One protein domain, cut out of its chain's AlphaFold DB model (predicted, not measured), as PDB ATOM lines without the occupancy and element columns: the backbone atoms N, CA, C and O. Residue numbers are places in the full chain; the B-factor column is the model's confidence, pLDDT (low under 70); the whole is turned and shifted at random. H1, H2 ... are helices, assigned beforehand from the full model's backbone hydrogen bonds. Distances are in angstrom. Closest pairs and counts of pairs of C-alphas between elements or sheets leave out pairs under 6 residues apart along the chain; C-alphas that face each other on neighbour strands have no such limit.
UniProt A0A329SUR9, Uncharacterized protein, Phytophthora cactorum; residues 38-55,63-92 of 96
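AT A GLANCE: This is residues 38 to 55 and 63 to 92 of the 96 residues of an uncharacterized protein of Phytophthora cactorum (UniProt A0A329SUR9). Helix H2 makes the middle of a small three-helix domain, with H1 crossing it on one side and the very short H3 packed on its other side. After H2 the chain loops out, with residues 78 to 84 sticking out, and folds back so that H3 returns to H2 near Asn 70. The printed part has 48 residues with three named helices, in the order H1, H2, H3, and no named strand; the class is all helix. The whole is compact, with a radius of gyration of the C-alphas of 10.9 A, and rounded, spanning 25 by 24 by 19 A.

IN THESE COORDINATES: The printed part begins with H1, residues 38 to 47, which measures 14.5 A from first to last C-alpha; C-alpha 38 is at (112.807, 126.091, 151.337). Residues 48 to 55 follow, in no named element, and the cut comes after Ala 55. Printing resumes at Pro 63, and H2, the longest helix, takes residues 65 to 76 over 16.8 A, from C-alpha 65 at (119.966, 131.462, 157.977). H3 is residues 88 to 91, 5.7 A from first to last C-alpha, and ends with C-alpha 91 at (132.595, 128.947, 156.100). Arg 92 is the last printed residue.

HOW THE PARTS SIT: H1 and H2 touch, with 5 pairs of C-alphas within 8 A. Their closest C-alphas are those of Leu 41 and Arg 71, 6.8 A apart. Their lines stand at a steep tilt of 47 degrees, and they run the same way. H2 also touches H3, with 4 pairs of C-alphas within 8 A. The closest C-alphas of these two are those of Asn 70 and Ser 88, at 5.7 A, and their centres are 10.2 A apart. H1 and H3 are apart. In H1 and H2 every pair of O i and N i+4 is within hydrogen-bond range; H3 is too short for such a pair, and its 1 pair of O i and N i+3 is within range.

THE WHOLE: The two C-alphas farthest apart are those of Ile 47 and Arg 92, at 29.5 A. Residues 56 to 62 are not printed, and C-alphas 55 and 63 are 10.8 A apart across this cut, which falls in the link from H1 to H2. The link from H2 to H3 is long, with 11 residues, and its residues 78 to 84 stand free. The mean pLDDT of the printed part is 73.7. Confidence is low, under 70, in residues 44 to 55, of which 44 to 47 belong to H1.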
ATOM      1  N   ILE A  38     113.098 126.565 149.978       74.88
ATOM      2  CA  ILE A  38     112.807 126.091 151.337       74.88
ATOM      3  C   ILE A  38     111.884 124.864 151.324       74.88
ATOM      4  O   ILE A  38     112.111 123.922 152.083       74.88
ATOM      5  N   GLU A  39     110.860 124.862 150.476       75.88
ATOM      6  CA  GLU A  39     109.928 123.742 150.340       75.88
ATOM      7  C   GLU A  39     110.630 122.519 149.753       75.88
ATOM      8  O   GLU A  39     110.458 121.410 150.262       75.88
ATOM      9  N   LEU A  40     111.526 122.735 148.788       74.88
ATOM     10  CA  LEU A  40     112.367 121.674 148.246       74.88
ATOM     11  C   LEU A  40     113.257 121.044 149.322       74.88
ATOM     12  O   LEU A  40     113.265 119.825 149.481       74.88
ATOM     13  N   LEU A  41     113.971 121.866 150.095       75.94
ATOM     14  CA  LEU A  41     114.834 121.379 151.173       75.94
ATOM     15  C   LEU A  41     114.036 120.598 152.225       75.94
ATOM     16  O   LEU A  41     114.538 119.614 152.768       75.94
ATOM     17  N   ASN A  42     112.794 121.002 152.502       73.50
ATOM     18  CA  ASN A  42     111.908 120.259 153.397       73.50
ATOM     19  C   ASN A  42     111.488 118.908 152.789       73.50
ATOM     20  O   ASN A  42     111.490 117.904 153.499       73.50
ATOM     21  N   ALA A  43     111.181 118.854 151.490       70.81
ATOM     22  CA  ALA A  43     110.826 117.615 150.801       70.81
ATOM     23  C   ALA A  43     112.002 116.622 150.739       70.81
ATOM     24  O   ALA A  43     111.816 115.433 150.996       70.81
ATOM     25  N   THR A  44     113.228 117.094 150.487       66.94
ATOM     26  CA  THR A  44     114.432 116.241 150.465       66.94
ATOM     27  C   THR A  44     114.693 115.576 151.819       66.94
ATOM     28  O   THR A  44     115.087 114.412 151.866       66.94
ATOM     29  N   GLN A  45     114.424 116.269 152.931       63.03
ATOM     30  CA  GLN A  45     114.527 115.692 154.280       63.03
ATOM     31  C   GLN A  45     113.509 114.562 154.502       63.03
ATOM     32  O   GLN A  45     113.840 113.557 155.128       63.03
ATOM     33  N   VAL A  46     112.293 114.709 153.965       58.69
ATOM     34  CA  VAL A  46     111.243 113.678 154.032       58.69
ATOM     35  C   VAL A  46     111.623 112.452 153.196       58.69
ATOM     36  O   VAL A  46     111.424 111.330 153.648       58.69
ATOM     37  N   ILE A  47     112.205 112.656 152.010       55.41
ATOM     38  CA  ILE A  47     112.576 111.576 151.079       55.41
ATOM     39  C   ILE A  47     113.793 110.780 151.575       55.41
ATOM     40  O   ILE A  47     113.833 109.562 151.419       55.41
ATOM     41  N   ASN A  48     114.774 111.434 152.206       57.41
ATOM     42  CA  ASN A  48     115.980 110.756 152.694       57.41
ATOM     43  C   ASN A  48     115.767 109.930 153.978       57.41
ATOM     44  O   ASN A  48     116.744 109.403 154.510       57.41
ATOM     45  N   ASN A  49     114.533 109.821 154.497       52.69
ATOM     46  CA  ASN A  49     114.191 109.148 155.762       52.69
ATOM     47  C   ASN A  49     115.087 109.552 156.946       52.69
ATOM     48  O   ASN A  49     115.196 108.832 157.941       52.69
ATOM     49  N   LEU A  50     115.751 110.705 156.850       51.34
ATOM     50  CA  LEU A  50     116.647 111.160 157.884       51.34
ATOM     51  C   LEU A  50     115.780 111.794 158.955       51.34
ATOM     52  O   LEU A  50     115.132 112.813 158.709       51.34
ATOM     53  N   ALA A  51     115.764 111.188 160.141       46.94
ATOM     54  CA  ALA A  51     115.209 111.820 161.322       46.94
ATOM     55  C   ALA A  51     115.754 113.251 161.383       46.94
ATOM     56  O   ALA A  51     116.964 113.449 161.523       46.94
ATOM     57  N   ALA A  52     114.862 114.235 161.208       47.91
ATOM     58  CA  ALA A  52     115.200 115.635 161.392       47.91
ATOM     59  C   ALA A  52     115.993 115.726 162.705       47.91
ATOM     60  O   ALA A  52     115.511 115.170 163.701       47.91
ATOM     61  N   PRO A  53     117.198 116.336 162.725       44.69
ATOM     62  CA  PRO A  53     117.975 116.461 163.953       44.69
ATOM     63  C   PRO A  53     117.027 116.992 165.012       44.69
ATOM     64  O   PRO A  53     116.422 118.028 164.744       44.69
ATOM     65  N   ALA A  54     116.816 116.234 166.097       47.28
ATOM     66  CA  ALA A  54     115.700 116.406 167.022       47.28
ATOM     67  C   ALA A  54     115.501 117.888 167.361       47.28
ATOM     68  O   ALA A  54     116.166 118.446 168.233       47.28
ATOM     69  N   ALA A  55     114.620 118.543 166.610       49.31
ATOM     70  CA  ALA A  55     114.301 119.933 166.819       49.31
ATOM     71  C   ALA A  55     113.266 119.932 167.939       49.31
ATOM     72  O   ALA A  55     112.283 119.184 167.841       49.31
ATOM     73  N   PRO A  63     113.156 129.189 160.407       70.06
ATOM     74  CA  PRO A  63     114.492 128.618 160.420       70.06
ATOM     75  C   PRO A  63     115.518 129.727 160.203       70.06
ATOM     76  O   PRO A  63     115.395 130.543 159.288       70.06
ATOM     77  N   THR A  64     116.540 129.765 161.056       84.25
ATOM     78  CA  THR A  64     117.611 130.756 160.931       84.25
ATOM     79  C   THR A  64     118.395 130.531 159.638       84.25
ATOM     80  O   THR A  64     118.442 129.422 159.101       84.25
ATOM     81  N   VAL A  65     119.084 131.568 159.154       83.75
ATOM     82  CA  VAL A  65     119.966 131.462 157.977       83.75
ATOM     83  C   VAL A  65     120.970 130.310 158.137       83.75
ATOM     84  O   VAL A  65     121.149 129.522 157.215       83.75
ATOM     85  N   TYR A  66     121.558 130.142 159.325       85.88
ATOM     86  CA  TYR A  66     122.485 129.040 159.616       85.88
ATOM     87  C   TYR A  66     121.829 127.658 159.514       85.88
ATOM     88  O   TYR A  66     122.449 126.724 159.004       85.88
ATOM     89  N   ALA A  67     120.577 127.523 159.962       83.44
ATOM     90  CA  ALA A  67     119.826 126.279 159.830       83.44
ATOM     91  C   ALA A  67     119.567 125.943 158.355       83.44
ATOM     92  O   ALA A  67     119.762 124.799 157.947       83.44
ATOM     93  N   ASN A  68     119.207 126.939 157.541       83.62
ATOM     94  CA  ASN A  68     119.015 126.750 156.102       83.62
ATOM     95  C   ASN A  68     120.325 126.376 155.393       83.62
ATOM     96  O   ASN A  68     120.339 125.433 154.605       83.62
ATOM     97  N   VAL A  69     121.443 127.028 155.724       85.62
ATOM     98  CA  VAL A  69     122.761 126.681 155.165       85.62
ATOM     99  C   VAL A  69     123.156 125.244 155.516       85.62
ATOM    100  O   VAL A  69     123.587 124.504 154.639       85.62
ATOM    101  N   ASN A  70     122.961 124.807 156.764       87.12
ATOM    102  CA  ASN A  70     123.267 123.428 157.158       87.12
ATOM    103  C   ASN A  70     122.410 122.397 156.403       87.12
ATOM    104  O   ASN A  70     122.911 121.327 156.066       87.12
ATOM    105  N   ARG A  71     121.145 122.717 156.100       83.75
ATOM    106  CA  ARG A  71     120.264 121.855 155.290       83.75
ATOM    107  C   ARG A  71     120.759 121.726 153.853       83.75
ATOM    108  O   ARG A  71     120.790 120.619 153.327       83.75
ATOM    109  N   VAL A  72     121.174 122.835 153.239       84.00
ATOM    110  CA  VAL A  72     121.772 122.819 151.896       84.00
ATOM    111  C   VAL A  72     123.043 121.980 151.898       84.00
ATOM    112  O   VAL A  72     123.163 121.078 151.075       84.00
ATOM    113  N   LEU A  73     123.954 122.225 152.849       84.50
ATOM    114  CA  LEU A  73     125.205 121.472 152.972       84.50
ATOM    115  C   LEU A  73     124.942 119.975 153.085       84.50
ATOM    116  O   LEU A  73     125.524 119.218 152.325       84.50
ATOM    117  N   TYR A  74     124.003 119.571 153.937       83.12
ATOM    118  CA  TYR A  74     123.617 118.171 154.084       83.12
ATOM    119  C   TYR A  74     123.133 117.528 152.771       83.12
ATOM    120  O   TYR A  74     123.417 116.360 152.519       83.12
ATOM    121  N   CYS A  75     122.418 118.274 151.924       79.06
ATOM    122  CA  CYS A  75     121.936 117.757 150.641       79.06
ATOM    123  C   CYS A  75     123.062 117.619 149.606       79.06
ATOM    124  O   CYS A  75     123.022 116.706 148.784       79.06
ATOM    125  N   VAL A  76     124.057 118.511 149.625       78.81
ATOM    126  CA  VAL A  76     125.098 118.567 148.583       78.81
ATOM    127  C   VAL A  76     126.393 117.851 148.962       78.81
ATOM    128  O   VAL A  76     127.101 117.405 148.063       78.81
ATOM    129  N   THR A  77     126.721 117.692 150.252       80.44
ATOM    130  CA  THR A  77     127.967 117.026 150.680       80.44
ATOM    131  C   THR A  77     128.098 115.580 150.196       80.44
ATOM    132  O   THR A  77     129.205 115.236 149.780       80.44
ATOM    133  N   PRO A  78     127.032 114.745 150.156       74.12
ATOM    134  CA  PRO A  78     127.139 113.397 149.601       74.12
ATOM    135  C   PRO A  78     127.461 113.407 148.101       74.12
ATOM    136  O   PRO A  78     128.304 112.639 147.649       74.12
ATOM    137  N   ALA A  79     126.831 114.309 147.338       73.06
ATOM    138  CA  ALA A  79     127.056 114.445 145.898       73.06
ATOM    139  C   ALA A  79     128.440 115.031 145.567       73.06
ATOM    140  O   ALA A  79     129.015 114.711 144.534       73.06
ATOM    141  N   ALA A  80     128.988 115.861 146.456       75.75
ATOM    142  CA  ALA A  80     130.305 116.474 146.307       75.75
ATOM    143  C   ALA A  80     131.457 115.619 146.876       75.75
ATOM    144  O   ALA A  80     132.586 116.104 146.945       75.75
ATOM    145  N   SER A  81     131.182 114.385 147.321       78.75
ATOM    146  CA  SER A  81     132.168 113.459 147.909       78.75
ATOM    147  C   SER A  81     133.019 114.084 149.026       78.75
ATOM    148  O   SER A  81     134.201 113.776 149.174       78.75
ATOM    149  N   VAL A  82     132.426 114.979 149.822       75.25
ATOM    150  CA  VAL A  82     133.124 115.604 150.949       75.25
ATOM    151  C   VAL A  82     133.116 114.635 152.128       75.25
ATOM    152  O   VAL A  82     132.068 114.382 152.716       75.25
ATOM    153  N   ASP A  83     134.293 114.120 152.484       76.81
ATOM    154  CA  ASP A  83     134.472 113.154 153.580       76.81
ATOM    155  C   ASP A  83     134.276 113.792 154.971       76.81
ATOM    156  O   ASP A  83     133.830 113.156 155.924       76.81
ATOM    157  N   VAL A  84     134.552 115.098 155.090       80.25
ATOM    158  CA  VAL A  84     134.368 115.846 156.339       80.25
ATOM    159  C   VAL A  84     132.977 116.476 156.415       80.25
ATOM    160  O   VAL A  84     132.519 117.153 155.496       80.25
ATOM    161  N   ALA A  85     132.312 116.323 157.559       82.31
ATOM    162  CA  ALA A  85     131.024 116.966 157.792       82.31
ATOM    163  C   ALA A  85     131.165 118.498 157.758       82.31
ATOM    164  O   ALA A  85     131.808 119.104 158.623       82.31
ATOM    165  N   LEU A  86     130.540 119.137 156.765       85.75
ATOM    166  CA  LEU A  86     130.500 120.592 156.660       85.75
ATOM    167  C   LEU A  86     129.318 121.164 157.433       85.75
ATOM    168  O   LEU A  86     128.194 120.669 157.373       85.75
ATOM    169  N   THR A  87     129.571 122.280 158.106       88.19
ATOM    170  CA  THR A  87     128.525 123.096 158.716       88.19
ATOM    171  C   THR A  87     128.697 124.540 158.266       88.19
ATOM    172  O   THR A  87     129.756 124.947 157.792       88.19
ATOM    173  N   SER A  88     127.673 125.360 158.453       87.31
ATOM    174  CA  SER A  88     127.734 126.804 158.223       87.31
ATOM    175  C   SER A  88     128.892 127.473 158.973       87.31
ATOM    176  O   SER A  88     129.434 128.469 158.499       87.31
ATOM    177  N   HIS A  89     129.332 126.907 160.104       88.81
ATOM    178  CA  HIS A  89     130.513 127.375 160.825       88.81
ATOM    179  C   HIS A  89     131.812 127.202 160.025       88.81
ATOM    180  O   HIS A  89     132.680 128.070 160.108       88.81
ATOM    181  N   SER A  90     131.926 126.154 159.203       84.75
ATOM    182  CA  SER A  90     133.107 125.877 158.370       84.75
ATOM    183  C   SER A  90     133.438 127.030 157.417       84.75
ATOM    184  O   SER A  90     134.601 127.270 157.114       84.75
ATOM    185  N   PHE A  91     132.433 127.809 157.008       81.69
ATOM    186  CA  PHE A  91     132.595 128.947 156.100       81.69
ATOM    187  C   PHE A  91     132.798 130.286 156.823       81.69
ATOM    188  O   PHE A  91     133.164 131.274 156.192       81.69
ATOM    189  N   ARG A  92     132.618 130.341 158.153       78.88
ATOM    190  CA  ARG A  92     132.823 131.571 158.946       78.88
ATOM    191  C   ARG A  92     134.291 131.975 159.063       78.88
ATOM    192  O   ARG A  92     134.566 133.108 159.444       78.88
TER     193      ARG A  92